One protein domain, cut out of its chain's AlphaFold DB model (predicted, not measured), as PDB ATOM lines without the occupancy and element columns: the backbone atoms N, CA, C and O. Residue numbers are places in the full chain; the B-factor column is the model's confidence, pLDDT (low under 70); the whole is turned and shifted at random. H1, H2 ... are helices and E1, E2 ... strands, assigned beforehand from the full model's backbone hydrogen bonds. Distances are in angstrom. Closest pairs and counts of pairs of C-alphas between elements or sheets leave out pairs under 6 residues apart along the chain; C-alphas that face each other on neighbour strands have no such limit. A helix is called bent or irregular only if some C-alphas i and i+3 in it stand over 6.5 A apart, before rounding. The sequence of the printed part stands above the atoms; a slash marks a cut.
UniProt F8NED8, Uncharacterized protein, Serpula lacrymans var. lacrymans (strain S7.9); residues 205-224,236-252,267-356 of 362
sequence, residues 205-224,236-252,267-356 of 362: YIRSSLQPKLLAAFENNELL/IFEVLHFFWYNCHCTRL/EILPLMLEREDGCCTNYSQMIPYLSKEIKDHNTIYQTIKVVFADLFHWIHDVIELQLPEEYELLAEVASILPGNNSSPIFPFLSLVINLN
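What this domain is: This is residues 205 to 224, 236 to 252 and 267 to 356 of the 362 residues of an uncharacterized protein of Serpula lacrymans var. lacrymans (strain S7.9) (UniProt F8NED8). What is the main picture? A two-stranded ribbon, E1 and E2, lies in the middle, an arch of three helices, H4, H5 and H6, rises beside it, and H1 packs on H4; away from the arch, residues 267 to 282 and H2 make a long, mostly irregular arm. What are the figures? The printed part has 127 residues with six named helices and two named strands, in the order H1 E1 H2 H3 H4 H5 H6 E2, with E1 and E2 antiparallel; the class is mostly helix, helices holding 59 and strands 14 of the 73 residues in named elements. It is loose, with a radius of gyration of the C-alphas of 17.6 A and spans of 55 by 38 by 27 A.

Where its parts are: Where are the strands? E1 is residues 238 to 245, 20.1 A long, from C-alpha 238 at (-41.262, 11.404, -62.925); E2 is residues 350 to 355, 16.1 A long, ending with C-alpha 355 at (-40.358, 16.099, -65.085). Where are the helices? H1 is residues 205 to 218, 20.6 A, irregular with C-alphas 208 and 211 7.1 A apart; H2 is 283 to 286, H3 292 to 296, H4 298 to 307, 14.2 A, H5 309 to 322, 19.8 A, and H6 324 to 335, 15.5 A.

How they stand to each other: What pairs the strands? N 242 and O 351 are 2.8 A apart, within hydrogen-bond range. What is near E1? The closest C-alphas of E1 and H3, Phe 242 and Ile 294, are 5.7 A apart. How do the helices meet? H1 touches H4 with residues 213 to 218 alone, the closest C-alphas, Ala 217 and Thr 303, being 5.6 A apart, at a shallow tilt of 19 degrees, opposite ways. H4 and H5 meet only through their link; H5 and H6 touch only at the corner, Glu 320 to Tyr 327 being their closest C-alphas at 5.4 A; H2 and H3 are apart. Are their backbones complete? Every O i to N i+4 pair is within hydrogen-bond range in H3, H4 and H5, but 7 of 10 in H1 and 7 of 8 in H6; H2 is too short for one.

The domain as a whole: How far does it reach? The C-alphas farthest apart, Tyr 205 and Gly 278, are 57.4 A apart. Where is it broken or uncertain? Residues 225 to 235 and 253 to 266 are not printed, with C-alpha gaps of 13.2 A and 14.6 A; the link from H6 to E2 is long. Mean pLDDT of the printed part is 80.2, with 35 residues under 70, among them 245 to 252 and 267 to 276.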
ATOM      1  N   TYR A 205     -34.375  38.346 -65.852       90.69
ATOM      2  CA  TYR A 205     -33.094  37.675 -65.612       90.69
ATOM      3  C   TYR A 205     -33.268  36.330 -64.883       90.69
ATOM      4  O   TYR A 205     -32.580  35.369 -65.212       90.69
ATOM      5  N   ILE A 206     -34.227  36.223 -63.949       93.38
ATOM      6  CA  ILE A 206     -34.559  34.947 -63.297       93.38
ATOM      7  C   ILE A 206     -35.246  34.042 -64.316       93.38
ATOM      8  O   ILE A 206     -34.813  32.910 -64.520       93.38
ATOM      9  N   ARG A 207     -36.265  34.564 -65.008       91.56
ATOM     10  CA  ARG A 207     -37.079  33.833 -65.987       91.56
ATOM     11  C   ARG A 207     -36.242  33.200 -67.099       91.56
ATOM     12  O   ARG A 207     -36.361  32.004 -67.346       91.56
ATOM     13  N   SER A 208     -35.376  33.985 -67.735       93.56
ATOM     14  CA  SER A 208     -34.494  33.524 -68.816       93.56
ATOM     15  C   SER A 208     -33.461  32.491 -68.354       93.56
ATOM     16  O   SER A 208     -32.980  31.701 -69.163       93.56
ATOM     17  N   SER A 209     -33.162  32.442 -67.051       93.31
ATOM     18  CA  SER A 209     -32.236  31.470 -66.464       93.31
ATOM     19  C   SER A 209     -32.885  30.146 -66.033       93.31
ATOM     20  O   SER A 209     -32.159  29.196 -65.753       93.31
ATOM     21  N   LEU A 210     -34.222  30.034 -65.993       91.62
ATOM     22  CA  LEU A 210     -34.903  28.856 -65.429       91.62
ATOM     23  C   LEU A 210     -34.582  27.559 -66.179       91.62
ATOM     24  O   LEU A 210     -34.208  26.567 -65.561       91.62
ATOM     25  N   GLN A 211     -34.704  27.570 -67.508       89.12
ATOM     26  CA  GLN A 211     -34.428  26.396 -68.336       89.12
ATOM     27  C   GLN A 211     -32.966  25.928 -68.238       89.12
ATOM     28  O   GLN A 211     -32.761  24.749 -67.957       89.12
ATOM     29  N   PRO A 212     -31.939  26.783 -68.432       90.75
ATOM     30  CA  PRO A 212     -30.556  26.328 -68.306       90.75
ATOM     31  C   PRO A 212     -30.207  25.884 -66.878       90.75
ATOM     32  O   PRO A 212     -29.450  24.933 -66.726       90.75
ATOM     33  N   LYS A 213     -30.783  26.503 -65.835       92.00
ATOM     34  CA  LYS A 213     -30.615  26.057 -64.440       92.00
ATOM     35  C   LYS A 213     -31.241  24.683 -64.196       92.00
ATOM     36  O   LYS A 213     -30.634  23.858 -63.519       92.00
ATOM     37  N   LEU A 214     -32.414  24.420 -64.779       89.12
ATOM     38  CA  LEU A 214     -33.035  23.098 -64.738       89.12
ATOM     39  C   LEU A 214     -32.138  22.072 -65.434       89.12
ATOM     40  O   LEU A 214     -31.812  21.054 -64.841       89.12
ATOM     41  N   LEU A 215     -31.665  22.362 -66.648       86.81
ATOM     42  CA  LEU A 215     -30.747  21.465 -67.351       86.81
ATOM     43  C   LEU A 215     -29.486  21.201 -66.527       86.81
ATOM     44  O   LEU A 215     -29.155  20.046 -66.329       86.81
ATOM     45  N   ALA A 216     -28.855  22.225 -65.949       87.19
ATOM     46  CA  ALA A 216     -27.674  22.057 -65.100       87.19
ATOM     47  C   ALA A 216     -27.937  21.202 -63.843       87.19
ATOM     48  O   ALA A 216     -27.059  20.457 -63.411       87.19
ATOM     49  N   ALA A 217     -29.139  21.276 -63.260       88.19
ATOM     50  CA  ALA A 217     -29.515  20.458 -62.104       88.19
ATOM     51  C   ALA A 217     -29.696  18.968 -62.443       88.19
ATOM     52  O   ALA A 217     -29.565  18.119 -61.562       88.19
ATOM     53  N   PHE A 218     -29.975  18.654 -63.709       87.38
ATOM     54  CA  PHE A 218     -30.338  17.314 -64.169       87.38
ATOM     55  C   PHE A 218     -29.446  16.785 -65.312       87.38
ATOM     56  O   PHE A 218     -29.717  15.708 -65.828       87.38
ATOM     57  N   GLU A 219     -28.379  17.493 -65.700       71.19
ATOM     58  CA  GLU A 219     -27.594  17.249 -66.931       71.19
ATOM     59  C   GLU A 219     -26.989  15.842 -67.000       71.19
ATOM     60  O   GLU A 219     -26.875  15.254 -68.071       71.19
ATOM     61  N   ASN A 220     -26.646  15.276 -65.842       67.44
ATOM     62  CA  ASN A 220     -26.077  13.934 -65.722       67.44
ATOM     63  C   ASN A 220     -27.113  12.874 -65.325       67.44
ATOM     64  O   ASN A 220     -26.731  11.796 -64.872       67.44
ATOM     65  N   ASN A 221     -28.407  13.189 -65.403       67.38
ATOM     66  CA  ASN A 221     -29.456  12.343 -64.866       67.38
ATOM     67  C   ASN A 221     -30.357  11.756 -65.960       67.38
ATOM     68  O   ASN A 221     -30.919  12.475 -66.781       67.38
ATOM     69  N   GLU A 222     -30.551  10.438 -65.899       70.12
ATOM     70  CA  GLU A 222     -31.464   9.671 -66.750       70.12
ATOM     71  C   GLU A 222     -32.933  10.115 -66.619       70.12
ATOM     72  O   GLU A 222     -33.749   9.759 -67.461       70.12
ATOM     73  N   LEU A 223     -33.279  10.918 -65.601       75.06
ATOM     74  CA  LEU A 223     -34.639  11.424 -65.385       75.06
ATOM     75  C   LEU A 223     -35.122  12.406 -66.468       75.06
ATOM     76  O   LEU A 223     -36.328  12.589 -66.609       75.06
ATOM     77  N   LEU A 224     -34.235  13.059 -67.230       76.38
ATOM     78  CA  LEU A 224     -34.645  13.893 -68.368       76.38
ATOM     79  C   LEU A 224     -34.677  13.056 -69.648       76.38
ATOM     80  O   LEU A 224     -33.651  12.828 -70.287       76.38
ATOM     81  N   ILE A 236     -46.559   7.409 -67.225       66.12
ATOM     82  CA  ILE A 236     -46.018   7.746 -65.902       66.12
ATOM     83  C   ILE A 236     -44.956   8.833 -66.074       66.12
ATOM     84  O   ILE A 236     -43.982   8.651 -66.810       66.12
ATOM     85  N   PHE A 237     -45.137   9.972 -65.413       74.94
ATOM     86  CA  PHE A 237     -44.138  11.035 -65.367       74.94
ATOM     87  C   PHE A 237     -43.379  10.991 -64.046       74.94
ATOM     88  O   PHE A 237     -43.914  10.577 -63.019       74.94
ATOM     89  N   GLU A 238     -42.121  11.408 -64.097       82.06
ATOM     90  CA  GLU A 238     -41.262  11.404 -62.925       82.06
ATOM     91  C   GLU A 238     -41.595  12.610 -62.046       82.06
ATOM     92  O   GLU A 238     -41.716  13.739 -62.541       82.06
ATOM     93  N   VAL A 239     -41.732  12.374 -60.744       85.88
ATOM     94  CA  VAL A 239     -42.018  13.423 -59.767       85.88
ATOM     95  C   VAL A 239     -41.038  13.326 -58.622       85.88
ATOM     96  O   VAL A 239     -40.940  12.288 -57.978       85.88
ATOM     97  N   LEU A 240     -40.360  14.439 -58.353       88.19
ATOM     98  CA  LEU A 240     -39.509  14.594 -57.185       88.19
ATOM     99  C   LEU A 240     -40.210  15.482 -56.155       88.19
ATOM    100  O   LEU A 240     -40.414  16.675 -56.377       88.19
ATOM    101  N   HIS A 241     -40.580  14.894 -55.031       89.88
ATOM    102  CA  HIS A 241     -41.122  15.471 -53.818       89.88
ATOM    103  C   HIS A 241     -40.025  15.692 -52.761       89.88
ATOM    104  O   HIS A 241     -39.763  14.855 -51.895       89.88
ATOM    105  N   PHE A 242     -39.453  16.894 -52.741       89.38
ATOM    106  CA  PHE A 242     -38.557  17.337 -51.677       89.38
ATOM    107  C   PHE A 242     -39.340  18.076 -50.596       89.38
ATOM    108  O   PHE A 242     -39.604  19.269 -50.714       89.38
ATOM    109  N   PHE A 243     -39.724  17.386 -49.526       85.44
ATOM    110  CA  PHE A 243     -40.496  18.004 -48.447       85.44
ATOM    111  C   PHE A 243     -40.011  17.633 -47.050       85.44
ATOM    112  O   PHE A 243     -39.406  16.577 -46.833       85.44
ATOM    113  N   TRP A 244     -40.351  18.504 -46.102       79.56
ATOM    114  CA  TRP A 244     -40.449  18.179 -44.689       79.56
ATOM    115  C   TRP A 244     -41.873  17.745 -44.388       79.56
ATOM    116  O   TRP A 244     -42.831  18.494 -44.590       79.56
ATOM    117  N   TYR A 245     -42.019  16.519 -43.908       69.75
ATOM    118  CA  TYR A 245     -43.313  16.026 -43.481       69.75
ATOM    119  C   TYR A 245     -43.652  16.644 -42.127       69.75
ATOM    120  O   TYR A 245     -43.046  16.272 -41.126       69.75
ATOM    121  N   ASN A 246     -44.597  17.586 -42.079       63.16
ATOM    122  CA  ASN A 246     -45.101  18.104 -40.810       63.16
ATOM    123  C   ASN A 246     -46.239  17.216 -40.289       63.16
ATOM    124  O   ASN A 246     -47.392  17.315 -40.712       63.16
ATOM    125  N   CYS A 247     -45.896  16.358 -39.338       56.03
ATOM    126  CA  CYS A 247     -46.801  15.404 -38.713       56.03
ATOM    127  C   CYS A 247     -47.786  16.017 -37.705       56.03
ATOM    128  O   CYS A 247     -48.763  15.365 -37.343       56.03
ATOM    129  N   HIS A 248     -47.579  17.263 -37.257       52.31
ATOM    130  CA  HIS A 248     -48.541  17.946 -36.381       52.31
ATOM    131  C   HIS A 248     -49.864  18.249 -37.100       52.31
ATOM    132  O   HIS A 248     -50.875  18.505 -36.454       52.31
ATOM    133  N   CYS A 249     -49.867  18.174 -38.435       49.00
ATOM    134  CA  CYS A 249     -51.051  18.341 -39.271       49.00
ATOM    135  C   CYS A 249     -51.644  17.005 -39.757       49.00
ATOM    136  O   CYS A 249     -52.621  17.017 -40.510       49.00
ATOM    137  N   THR A 250     -51.082  15.851 -39.371       49.34
ATOM    138  CA  THR A 250     -51.608  14.552 -39.805       49.34
ATOM    139  C   THR A 250     -52.911  14.263 -39.070       49.34
ATOM    140  O   THR A 250     -52.920  13.901 -37.895       49.34
ATOM    141  N   ARG A 251     -54.034  14.395 -39.783       47.09
ATOM    142  CA  ARG A 251     -55.318  13.833 -39.359       47.09
ATOM    143  C   ARG A 251     -55.129  12.327 -39.199       47.09
ATOM    144  O   ARG A 251     -54.837  11.641 -40.179       47.09
ATOM    145  N   LEU A 252     -55.238  11.829 -37.970       46.31
ATOM    146  CA  LEU A 252     -55.171  10.396 -37.718       46.31
ATOM    147  C   LEU A 252     -56.284   9.711 -38.520       46.31
ATOM    148  O   LEU A 252     -57.434  10.152 -38.454       46.31
ATOM    149  N   GLU A 267     -58.035  18.384 -27.048       65.12
ATOM    150  CA  GLU A 267     -57.361  18.493 -25.750       65.12
ATOM    151  C   GLU A 267     -56.300  17.403 -25.525       65.12
ATOM    152  O   GLU A 267     -55.565  17.458 -24.541       65.12
ATOM    153  N   ILE A 268     -56.207  16.409 -26.417       62.12
ATOM    154  CA  ILE A 268     -55.291  15.274 -26.265       62.12
ATOM    155  C   ILE A 268     -54.187  15.384 -27.311       62.12
ATOM    156  O   ILE A 268     -54.441  15.479 -28.510       62.12
ATOM    157  N   LEU A 269     -52.935  15.347 -26.852       60.69
ATOM    158  CA  LEU A 269     -51.780  15.330 -27.745       60.69
ATOM    159  C   LEU A 269     -51.854  14.097 -28.661       60.69
ATOM    160  O   LEU A 269     -52.063  12.998 -28.148       60.69
ATOM    161  N   PRO A 270     -51.589  14.217 -29.979       63.31
ATOM    162  CA  PRO A 270     -51.601  13.072 -30.894       63.31
ATOM    163  C   PRO A 270     -50.719  11.899 -30.445       63.31
ATOM    164  O   PRO A 270     -51.037  10.744 -30.705       63.31
ATOM    165  N   LEU A 271     -49.639  12.193 -29.712       59.09
ATOM    166  CA  LEU A 271     -48.733  11.205 -29.121       59.09
ATOM    167  C   LEU A 271     -49.398  10.325 -28.045       59.09
ATOM    168  O   LEU A 271     -48.945   9.213 -27.795       59.09
ATOM    169  N   MET A 272     -50.457  10.824 -27.406       63.75
ATOM    170  CA  MET A 272     -51.218  10.133 -26.361       63.75
ATOM    171  C   MET A 272     -52.390   9.319 -26.925       63.75
ATOM    172  O   MET A 272     -53.126   8.705 -26.155       63.75
ATOM    173  N   LEU A 273     -52.587   9.323 -28.247       69.50
ATOM    174  CA  LEU A 273     -53.636   8.547 -28.896       69.50
ATOM    175  C   LEU A 273     -53.132   7.137 -29.214       69.50
ATOM    176  O   LEU A 273     -52.126   6.935 -29.899       69.50
ATOM    177  N   GLU A 274     -53.867   6.152 -28.712       66.75
ATOM    178  CA  GLU A 274     -53.641   4.734 -28.971       66.75
ATOM    179  C   GLU A 274     -54.684   4.225 -29.967       66.75
ATOM    180  O   GLU A 274     -55.842   4.649 -29.957       66.75
ATOM    181  N   ARG A 275     -54.281   3.313 -30.854       68.19
ATOM    182  CA  ARG A 275     -55.223   2.689 -31.785       68.19
ATOM    183  C   ARG A 275     -56.077   1.670 -31.036       68.19
ATOM    184  O   ARG A 275     -55.541   0.772 -30.390       68.19
ATOM    185  N   GLU A 276     -57.398   1.750 -31.197       67.06
ATOM    186  CA  GLU A 276     -58.337   0.784 -30.600       67.06
ATOM    187  C   GLU A 276     -58.083  -0.664 -31.050       67.06
ATOM    188  O   GLU A 276     -58.366  -1.606 -30.314       67.06
ATOM    189  N   ASP A 277     -57.516  -0.859 -32.246       73.88
ATOM    190  CA  ASP A 277     -57.187  -2.179 -32.793       73.88
ATOM    191  C   ASP A 277     -55.916  -2.811 -32.191       73.88
ATOM    192  O   ASP A 277     -55.515  -3.901 -32.606       73.88
ATOM    193  N   GLY A 278     -55.270  -2.143 -31.226       62.97
ATOM    194  CA  GLY A 278     -54.056  -2.623 -30.565       62.97
ATOM    195  C   GLY A 278     -52.828  -2.681 -31.480       62.97
ATOM    196  O   GLY A 278     -51.791  -3.219 -31.087       62.97
ATOM    197  N   CYS A 279     -52.916  -2.149 -32.704       65.62
ATOM    198  CA  CYS A 279     -51.757  -2.030 -33.573       65.62
ATOM    199  C   CYS A 279     -50.824  -0.936 -33.051       65.62
ATOM    200  O   CYS A 279     -51.259   0.116 -32.587       65.62
ATOM    201  N   CYS A 280     -49.519  -1.166 -33.191       59.69
ATOM    202  CA  CYS A 280     -48.513  -0.180 -32.826       59.69
ATOM    203  C   CYS A 280     -48.713   1.107 -33.642       59.69
ATOM    204  O   CYS A 280     -48.725   1.079 -34.879       59.69
ATOM    205  N   THR A 281     -48.868   2.234 -32.951       62.81
ATOM    206  CA  THR A 281     -48.774   3.558 -33.564       62.81
ATOM    207  C   THR A 281     -47.321   3.786 -33.961       62.81
ATOM    208  O   THR A 281     -46.414   3.654 -33.141       62.81
ATOM    209  N   ASN A 282     -47.071   4.113 -35.230       64.38
ATOM    210  CA  ASN A 282     -45.715   4.408 -35.672       64.38
ATOM    211  C   ASN A 282     -45.301   5.813 -35.208       64.38
ATOM    212  O   ASN A 282     -45.373   6.783 -35.958       64.38
ATOM    213  N   TYR A 283     -44.853   5.912 -33.958       62.78
ATOM    214  CA  TYR A 283     -44.442   7.168 -33.335       62.78
ATOM    215  C   TYR A 283     -43.284   7.864 -34.063       62.78
ATOM    216  O   TYR A 283     -43.150   9.081 -33.964       62.78
ATOM    217  N   SER A 284     -42.479   7.147 -34.860       58.59
ATOM    218  CA  SER A 284     -41.432   7.792 -35.665       58.59
ATOM    219  C   SER A 284     -42.000   8.646 -36.803       58.59
ATOM    220  O   SER A 284     -41.291   9.501 -37.322       58.59
ATOM    221  N   GLN A 285     -43.262   8.433 -37.196       58.97
ATOM    222  CA  GLN A 285     -43.982   9.279 -38.155       58.97
ATOM    223  C   GLN A 285     -44.633  10.505 -37.492       58.97
ATOM    224  O   GLN A 285     -45.180  11.343 -38.202       58.97
ATOM    225  N   MET A 286     -44.568  10.618 -36.158       63.69
ATOM    226  CA  MET A 286     -45.100  11.738 -35.367       63.69
ATOM    227  C   MET A 286     -44.049  12.808 -35.032       63.69
ATOM    228  O   MET A 286     -44.323  13.711 -34.245       63.69
ATOM    229  N   ILE A 287     -42.858  12.721 -35.625       66.00
ATOM    230  CA  ILE A 287     -41.814  13.752 -35.563       66.00
ATOM    231  C   ILE A 287     -41.615  14.271 -36.986       66.00
ATOM    232  O   ILE A 287     -41.598  13.440 -37.892       66.00
ATOM    233  N   PRO A 288     -41.434  15.581 -37.231       72.31
ATOM    234  CA  PRO A 288     -41.183  16.033 -38.587       72.31
ATOM    235  C   PRO A 288     -39.903  15.412 -39.151       72.31
ATOM    236  O   PRO A 288     -38.864  15.388 -38.489       72.31
ATOM    237  N   TYR A 289     -39.975  14.895 -40.374       73.56
ATOM    238  CA  TYR A 289     -38.852  14.217 -41.017       73.56
ATOM    239  C   TYR A 289     -38.706  14.626 -42.481       73.56
ATOM    240  O   TYR A 289     -39.664  15.023 -43.147       73.56
ATOM    241  N   LEU A 290     -37.478  14.511 -42.981       79.25
ATOM    242  CA  LEU A 290     -37.159  14.712 -44.389       79.25
ATOM    243  C   LEU A 290     -37.719  13.567 -45.230       79.25
ATOM    244  O   LEU A 290     -37.526  12.393 -44.897       79.25
ATOM    245  N   SER A 291     -38.345  13.916 -46.351       83.81
ATOM    246  CA  SER A 291     -38.715  12.957 -47.393       83.81
ATOM    247  C   SER A 291     -37.541  12.042 -47.765       83.81
ATOM    248  O   SER A 291     -36.375  12.453 -47.791       83.81
ATOM    249  N   LYS A 292     -37.853  10.777 -48.068       83.19
ATOM    250  CA  LYS A 292     -36.856   9.794 -48.517       83.19
ATOM    251  C   LYS A 292     -36.115  10.284 -49.763       83.19
ATOM    252  O   LYS A 292     -34.916  10.076 -49.882       83.19
ATOM    253  N   GLU A 293     -36.807  11.009 -50.631       86.00
ATOM    254  CA  GLU A 293     -36.249  11.534 -51.874       86.00
ATOM    255  C   GLU A 293     -35.142  12.570 -51.665       86.00
ATOM    256  O   GLU A 293     -34.196  12.595 -52.442       86.00
ATOM    257  N   ILE A 294     -35.168  13.364 -50.587       85.50
ATOM    258  CA  ILE A 294     -34.032  14.242 -50.246       85.50
ATOM    259  C   ILE A 294     -32.771  13.418 -49.939       85.50
ATOM    260  O   ILE A 294     -31.656  13.874 -50.198       85.50
ATOM    261  N   LYS A 295     -32.928  12.207 -49.388       84.00
ATOM    262  CA  LYS A 295     -31.810  11.291 -49.122       84.00
ATOM    263  C   LYS A 295     -31.353  10.606 -50.410       84.00
ATOM    264  O   LYS A 295     -30.165  10.636 -50.715       84.00
ATOM    265  N   ASP A 296     -32.295  10.055 -51.172       86.19
ATOM    266  CA  ASP A 296     -32.020   9.295 -52.399       86.19
ATOM    267  C   ASP A 296     -31.468  10.194 -53.528       86.19
ATOM    268  O   ASP A 296     -30.608   9.777 -54.301       86.19
ATOM    269  N   HIS A 297     -31.896  11.459 -53.578       87.88
ATOM    270  CA  HIS A 297     -31.527  12.443 -54.599       87.88
ATOM    271  C   HIS A 297     -30.824  13.672 -54.005       87.88
ATOM    272  O   HIS A 297     -30.988  14.792 -54.495       87.88
ATOM    273  N   ASN A 298     -30.010  13.479 -52.962       86.81
ATOM    274  CA  ASN A 298     -29.360  14.575 -52.238       86.81
ATOM    275  C   ASN A 298     -28.562  15.516 -53.148       86.81
ATOM    276  O   ASN A 298     -28.688  16.730 -53.027       86.81
ATOM    277  N   THR A 299     -27.792  14.977 -54.099       88.94
ATOM    278  CA  THR A 299     -27.021  15.795 -55.046       88.94
ATOM    279  C   THR A 299     -27.928  16.707 -55.869       88.94
ATOM    280  O   THR A 299     -27.668  17.901 -55.941       88.94
ATOM    281  N   ILE A 300     -29.024  16.172 -56.417       90.62
ATOM    282  CA  ILE A 300     -30.004  16.948 -57.192       90.62
ATOM    283  C   ILE A 300     -30.614  18.034 -56.309       90.62
ATOM    284  O   ILE A 300     -30.667  19.196 -56.702       90.62
ATOM    285  N   TYR A 301     -31.024  17.668 -55.093       89.75
ATOM    286  CA  TYR A 301     -31.605  18.594 -54.131       89.75
ATOM    287  C   TYR A 301     -30.651  19.752 -53.793       89.75
ATOM    288  O   TYR A 301     -31.044  20.916 -53.884       89.75
ATOM    289  N   GLN A 302     -29.382  19.466 -53.483       89.56
ATOM    290  CA  GLN A 302     -28.381  20.501 -53.204       89.56
ATOM    291  C   GLN A 302     -28.095  21.369 -54.433       89.56
ATOM    292  O   GLN A 302     -27.992  22.590 -54.315       89.56
ATOM    293  N   THR A 303     -28.019  20.778 -55.630       91.00
ATOM    294  CA  THR A 303     -27.843  21.554 -56.861       91.00
ATOM    295  C   THR A 303     -29.031  22.481 -57.100       91.00
ATOM    296  O   THR A 303     -28.814  23.659 -57.366       91.00
ATOM    297  N   ILE A 304     -30.268  22.004 -56.932       92.44
ATOM    298  CA  ILE A 304     -31.484  22.821 -57.049       92.44
ATOM    299  C   ILE A 304     -31.455  23.992 -56.070       92.44
ATOM    300  O   ILE A 304     -31.695  25.120 -56.499       92.44
ATOM    301  N   LYS A 305     -31.127  23.745 -54.790       91.44
ATOM    302  CA  LYS A 305     -30.993  24.801 -53.772       91.44
ATOM    303  C   LYS A 305     -30.096  25.935 -54.261       91.44
ATOM    304  O   LYS A 305     -30.467  27.098 -54.163       91.44
ATOM    305  N   VAL A 306     -28.934  25.586 -54.810       91.44
ATOM    306  CA  VAL A 306     -27.937  26.562 -55.261       91.44
ATOM    307  C   VAL A 306     -28.381  27.263 -56.543       91.44
ATOM    308  O   VAL A 306     -28.385  28.490 -56.607       91.44
ATOM    309  N   VAL A 307     -28.768  26.516 -57.581       93.00
ATOM    310  CA  VAL A 307     -29.040  27.121 -58.893       93.00
ATOM    311  C   VAL A 307     -30.333  27.939 -58.886       93.00
ATOM    312  O   VAL A 307     -30.387  28.993 -59.522       93.00
ATOM    313  N   PHE A 308     -31.356  27.520 -58.135       94.00
ATOM    314  CA  PHE A 308     -32.635  28.231 -58.023       94.00
ATOM    315  C   PHE A 308     -32.706  29.210 -56.846       94.00
ATOM    316  O   PHE A 308     -33.766  29.796 -56.639       94.00
ATOM    317  N   ALA A 309     -31.601  29.479 -56.140       91.94
ATOM    318  CA  ALA A 309     -31.571  30.408 -55.008       91.94
ATOM    319  C   ALA A 309     -32.242  31.758 -55.328       91.94
ATOM    320  O   ALA A 309     -33.135  32.184 -54.606       91.94
ATOM    321  N   ASP A 310     -31.903  32.400 -56.455       92.50
ATOM    322  CA  ASP A 310     -32.522  33.679 -56.856       92.50
ATOM    323  C   ASP A 310     -34.050  33.587 -57.000       92.50
ATOM    324  O   ASP A 310     -34.773  34.521 -56.658       92.50
ATOM    325  N   LEU A 311     -34.551  32.462 -57.526       94.00
ATOM    326  CA  LEU A 311     -35.987  32.231 -57.678       94.00
ATOM    327  C   LEU A 311     -36.645  32.076 -56.308       94.00
ATOM    328  O   LEU A 311     -37.707  32.647 -56.087       94.00
ATOM    329  N   PHE A 312     -36.030  31.314 -55.405       94.31
ATOM    330  CA  PHE A 312     -36.576  31.068 -54.074       94.31
ATOM    331  C   PHE A 312     -36.606  32.340 -53.227       94.31
ATOM    332  O   PHE A 312     -37.646  32.634 -52.646       94.31
ATOM    333  N   HIS A 313     -35.549  33.156 -53.263       91.81
ATOM    334  CA  HIS A 313     -35.556  34.480 -52.634       91.81
ATOM    335  C   HIS A 313     -36.624  35.396 -53.235       91.81
ATOM    336  O   HIS A 313     -37.358  36.059 -52.514       91.81
ATOM    337  N   TRP A 314     -36.782  35.394 -54.562       92.50
ATOM    338  CA  TRP A 314     -37.840  36.190 -55.179       92.50
ATOM    339  C   TRP A 314     -39.244  35.726 -54.760       92.50
ATOM    340  O   TRP A 314     -40.110  36.563 -54.513       92.50
ATOM    341  N   ILE A 315     -39.486  34.412 -54.669       92.38
ATOM    342  CA  ILE A 315     -40.764  33.862 -54.186       92.38
ATOM    343  C   ILE A 315     -41.004  34.291 -52.739       92.38
ATOM    344  O   ILE A 315     -42.091  34.778 -52.439       92.38
ATOM    345  N   HIS A 316     -39.998  34.140 -51.877       92.19
ATOM    346  CA  HIS A 316     -40.030  34.585 -50.488       92.19
ATOM    347  C   HIS A 316     -40.488  36.047 -50.387       92.19
ATOM    348  O   HIS A 316     -41.539  36.322 -49.808       92.19
ATOM    349  N   ASP A 317     -39.780  36.958 -51.060       91.81
ATOM    350  CA  ASP A 317     -40.058  38.397 -51.010       91.81
ATOM    351  C   ASP A 317     -41.450  38.744 -51.555       91.81
ATOM    352  O   ASP A 317     -42.126  39.650 -51.065       91.81
ATOM    353  N   VAL A 318     -41.906  38.033 -52.593       91.50
ATOM    354  CA  VAL A 318     -43.248  38.226 -53.155       91.50
ATOM    355  C   VAL A 318     -44.320  37.817 -52.156       91.50
ATOM    356  O   VAL A 318     -45.293  38.554 -52.000       91.50
ATOM    357  N   ILE A 319     -44.180  36.654 -51.521       92.19
ATOM    358  CA  ILE A 319     -45.187  36.143 -50.590       92.19
ATOM    359  C   ILE A 319     -45.210  36.998 -49.323       92.19
ATOM    360  O   ILE A 319     -46.287  37.447 -48.943       92.19
ATOM    361  N   GLU A 320     -44.052  37.328 -48.750       93.31
ATOM    362  CA  GLU A 320     -43.949  38.209 -47.580       93.31
ATOM    363  C   GLU A 320     -44.585  39.584 -47.844       93.31
ATOM    364  O   GLU A 320     -45.374  40.088 -47.044       93.31
ATOM    365  N   LEU A 321     -44.315  40.187 -49.008       90.62
ATOM    366  CA  LEU A 321     -44.835  41.516 -49.327       90.62
ATOM    367  C   LEU A 321     -46.330  41.525 -49.681       90.62
ATOM    368  O   LEU A 321     -47.039  42.486 -49.355       90.62
ATOM    369  N   GLN A 322     -46.788  40.535 -50.452       89.44
ATOM    370  CA  GLN A 322     -48.120  40.542 -51.074       89.44
ATOM    371  C   GLN A 322     -49.170  39.787 -50.263       89.44
ATOM    372  O   GLN A 322     -50.363  40.059 -50.425       89.44
ATOM    373  N   LEU A 323     -48.731  38.849 -49.427       92.25
ATOM    374  CA  LEU A 323     -49.552  37.950 -48.625       92.25
ATOM    375  C   LEU A 323     -48.975  37.830 -47.197       92.25
ATOM    376  O   LEU A 323     -48.651  36.726 -46.771       92.25
ATOM    377  N   PRO A 324     -48.807  38.943 -46.452       91.44
ATOM    378  CA  PRO A 324     -48.111  38.929 -45.162       91.44
ATOM    379  C   PRO A 324     -48.796  38.036 -44.120       91.44
ATOM    380  O   PRO A 324     -48.119  37.315 -43.398       91.44
ATOM    381  N   GLU A 325     -50.132  38.023 -44.075       90.75
ATOM    382  CA  GLU A 325     -50.895  37.175 -43.146       90.75
ATOM    383  C   GLU A 325     -50.687  35.682 -43.451       90.75
ATOM    384  O   GLU A 325     -50.448  34.875 -42.553       90.75
ATOM    385  N   GLU A 326     -50.746  35.299 -44.730       91.69
ATOM    386  CA  GLU A 326     -50.497  33.918 -45.143       91.69
ATOM    387  C   GLU A 326     -49.020  33.528 -44.986       91.69
ATOM    388  O   GLU A 326     -48.719  32.384 -44.645       91.69
ATOM    389  N   TYR A 327     -48.103  34.472 -45.211       92.88
ATOM    390  CA  TYR A 327     -46.675  34.297 -44.979       92.88
ATOM    391  C   TYR A 327     -46.393  34.004 -43.507       92.88
ATOM    392  O   TYR A 327     -45.736  33.009 -43.226       92.88
ATOM    393  N   GLU A 328     -46.920  34.809 -42.578       91.38
ATOM    394  CA  GLU A 328     -46.743  34.615 -41.134       91.38
ATOM    395  C   GLU A 328     -47.221  33.229 -40.692       91.38
ATOM    396  O   GLU A 328     -46.497  32.525 -39.988       91.38
ATOM    397  N   LEU A 329     -48.389  32.793 -41.175       88.56
ATOM    398  CA  LEU A 329     -48.930  31.467 -40.870       88.56
ATOM    399  C   LEU A 329     -48.016  30.334 -41.365       88.56
ATOM    400  O   LEU A 329     -47.769  29.362 -40.649       88.56
ATOM    401  N   LEU A 330     -47.523  30.433 -42.602       88.94
ATOM    402  CA  LEU A 330     -46.609  29.436 -43.166       88.94
ATOM    403  C   LEU A 330     -45.250  29.457 -42.449       88.94
ATOM    404  O   LEU A 330     -44.692  28.402 -42.148       88.94
ATOM    405  N   ALA A 331     -44.744  30.652 -42.147       89.44
ATOM    406  CA  ALA A 331     -43.473  30.887 -41.479       89.44
ATOM    407  C   ALA A 331     -43.472  30.346 -40.047       89.44
ATOM    408  O   ALA A 331     -42.490  29.726 -39.647       89.44
ATOM    409  N   GLU A 332     -44.565  30.512 -39.294       85.38
ATOM    410  CA  GLU A 332     -44.712  29.952 -37.945       85.38
ATOM    411  C   GLU A 332     -44.461  28.442 -37.968       85.38
ATOM    412  O   GLU A 332     -43.602  27.930 -37.249       85.38
ATOM    413  N   VAL A 333     -45.124  27.740 -38.887       80.38
ATOM    414  CA  VAL A 333     -44.985  26.292 -39.051       80.38
ATOM    415  C   VAL A 333     -43.589  25.899 -39.540       80.38
ATOM    416  O   VAL A 333     -43.016  24.919 -39.065       80.38
ATOM    417  N   ALA A 334     -43.025  26.645 -40.488       83.62
ATOM    418  CA  ALA A 334     -41.707  26.348 -41.031       83.62
ATOM    419  C   ALA A 334     -40.558  26.673 -40.059       83.62
ATOM    420  O   ALA A 334     -39.493  26.066 -40.153       83.62
ATOM    421  N   SER A 335     -40.768  27.586 -39.108       82.06
ATOM    422  CA  SER A 335     -39.765  27.995 -38.113       82.06
ATOM    423  C   SER A 335     -39.557  26.977 -36.988       82.06
ATOM    424  O   SER A 335     -38.515  26.977 -36.339       82.06
ATOM    425  N   ILE A 336     -40.526  26.084 -36.770       75.50
ATOM    426  CA  ILE A 336     -40.487  25.067 -35.708       75.50
ATOM    427  C   ILE A 336     -39.998  23.700 -36.207       75.50
ATOM    428  O   ILE A 336     -40.217  22.679 -35.550       75.50
ATOM    429  N   LEU A 337     -39.340  23.651 -37.370       73.31
ATOM    430  CA  LEU A 337     -38.747  22.414 -37.865       73.31
ATOM    431  C   LEU A 337     -37.666  21.894 -36.897       73.31
ATOM    432  O   LEU A 337     -36.841  22.660 -36.391       73.31
ATOM    433  N   PRO A 338     -37.615  20.572 -36.655       67.12
ATOM    434  CA  PRO A 338     -36.631  19.988 -35.760       67.12
ATOM    435  C   PRO A 338     -35.206  20.148 -36.301       67.12
ATOM    436  O   PRO A 338     -34.955  20.117 -37.511       67.12
ATOM    437  N   GLY A 339     -34.253  20.270 -35.374       63.59
ATOM    438  CA  GLY A 339     -32.825  20.347 -35.689       63.59
ATOM    439  C   GLY A 339     -32.374  21.690 -36.266       63.59
ATOM    440  O   GLY A 339     -31.370  21.710 -36.965       63.59
ATOM    441  N   ASN A 340     -33.109  22.781 -36.003       62.94
ATOM    442  CA  ASN A 340     -32.810  24.123 -36.527       62.94
ATOM    443  C   ASN A 340     -32.664  24.144 -38.063       62.94
ATOM    444  O   ASN A 340     -31.859  24.885 -38.619       62.94
ATOM    445  N   ASN A 341     -33.411  23.272 -38.748       67.94
ATOM    446  CA  ASN A 341     -33.369  23.170 -40.199       67.94
ATOM    447  C   ASN A 341     -34.237  24.254 -40.837       67.94
ATOM    448  O   ASN A 341     -35.351  24.508 -40.384       67.94
ATOM    449  N   SER A 342     -33.763  24.813 -41.946       75.75
ATOM    450  CA  SER A 342     -34.522  25.738 -42.782       75.75
ATOM    451  C   SER A 342     -34.851  25.097 -44.131       75.75
ATOM    452  O   SER A 342     -34.054  24.372 -44.739       75.75
ATOM    453  N   SER A 343     -36.066  25.353 -44.609       84.50
ATOM    454  CA  SER A 343     -36.447  24.996 -45.971       84.50
ATOM    455  C   SER A 343     -35.826  25.998 -46.952       84.50
ATOM    456  O   SER A 343     -35.959  27.202 -46.738       84.50
ATOM    457  N   PRO A 344     -35.209  25.556 -48.065       85.25
ATOM    458  CA  PRO A 344     -34.650  26.463 -49.073       85.25
ATOM    459  C   PRO A 344     -35.704  27.301 -49.803       85.25
ATOM    460  O   PRO A 344     -35.362  28.235 -50.517       85.25
ATOM    461  N   ILE A 345     -36.974  26.930 -49.657       89.31
ATOM    462  CA  ILE A 345     -38.131  27.597 -50.255       89.31
ATOM    463  C   ILE A 345     -39.026  28.209 -49.173       89.31
ATOM    464  O   ILE A 345     -40.244  28.251 -49.334       89.31
ATOM    465  N   PHE A 346     -38.437  28.631 -48.051       89.38
ATOM    466  CA  PHE A 346     -39.149  29.310 -46.971       89.38
ATOM    467  C   PHE A 346     -40.078  30.417 -47.526       89.38
ATOM    468  O   PHE A 346     -39.668  31.150 -48.428       89.38
ATOM    469  N   PRO A 347     -41.336  30.531 -47.052       91.06
ATOM    470  CA  PRO A 347     -41.933  29.854 -45.894       91.06
ATOM    471  C   PRO A 347     -42.556  28.480 -46.212       91.06
ATOM    472  O   PRO A 347     -43.234  27.890 -45.376       91.06
ATOM    473  N   PHE A 348     -42.366  27.945 -47.419       90.81
ATOM    474  CA  PHE A 348     -42.897  26.636 -47.793       90.81
ATOM    475  C   PHE A 348     -42.009  25.496 -47.289       90.81
ATOM    476  O   PHE A 348     -40.792  25.627 -47.176       90.81
ATOM    477  N   LEU A 349     -42.617  24.334 -47.049       87.94
ATOM    478  CA  LEU A 349     -41.936  23.125 -46.562       87.94
ATOM    479  C   LEU A 349     -41.739  22.044 -47.628       87.94
ATOM    480  O   LEU A 349     -41.153  21.002 -47.337       87.94
ATOM    481  N   SER A 350     -42.247  22.257 -48.842       88.94
ATOM    482  CA  SER A 350     -42.275  21.243 -49.898       88.94
ATOM    483  C   SER A 350     -42.014  21.830 -51.279       88.94
ATOM    484  O   SER A 350     -42.746  22.711 -51.731       88.94
ATOM    485  N   LEU A 351     -41.002  21.306 -51.960       90.69
ATOM    486  CA  LEU A 351     -40.703  21.546 -53.362       90.69
ATOM    487  C   LEU A 351     -41.075  20.291 -54.147       90.69
ATOM    488  O   LEU A 351     -40.583  19.206 -53.847       90.69
ATOM    489  N   VAL A 352     -41.924  20.442 -55.159       89.88
ATOM    490  CA  VAL A 352     -42.297  19.346 -56.057       89.88
ATOM    491  C   VAL A 352     -41.864  19.696 -57.473       89.88
ATOM    492  O   VAL A 352     -42.179  20.779 -57.968       89.88
ATOM    493  N   ILE A 353     -41.145  18.785 -58.122       88.75
ATOM    494  CA  ILE A 353     -40.667  18.935 -59.495       88.75
ATOM    495  C   ILE A 353     -41.247  17.805 -60.328       88.75
ATOM    496  O   ILE A 353     -40.878  16.648 -60.154       88.75
ATOM    497  N   ASN A 354     -42.131  18.161 -61.255       86.88
ATOM    498  CA  ASN A 354     -42.671  17.229 -62.233       86.88
ATOM    499  C   ASN A 354     -41.825  17.306 -63.508       86.88
ATOM    500  O   ASN A 354     -41.731  18.372 -64.125       86.88
ATOM    501  N   LEU A 355     -41.215  16.195 -63.904       84.75
ATOM    502  CA  LEU A 355     -40.358  16.099 -65.085       84.75
ATOM    503  C   LEU A 355     -41.090  15.385 -66.221       84.75
ATOM    504  O   LEU A 355     -41.922  14.512 -65.996       84.75
ATOM    505  N   ASN A 356     -40.759  15.753 -67.461       77.44
ATOM    506  CA  ASN A 356     -41.298  15.140 -68.685       77.44
ATOM    507  C   ASN A 356     -42.836  15.096 -68.736       77.44
ATOM    508  O   ASN A 356     -43.419  14.187 -69.326       77.44
TER     509      ASN A 356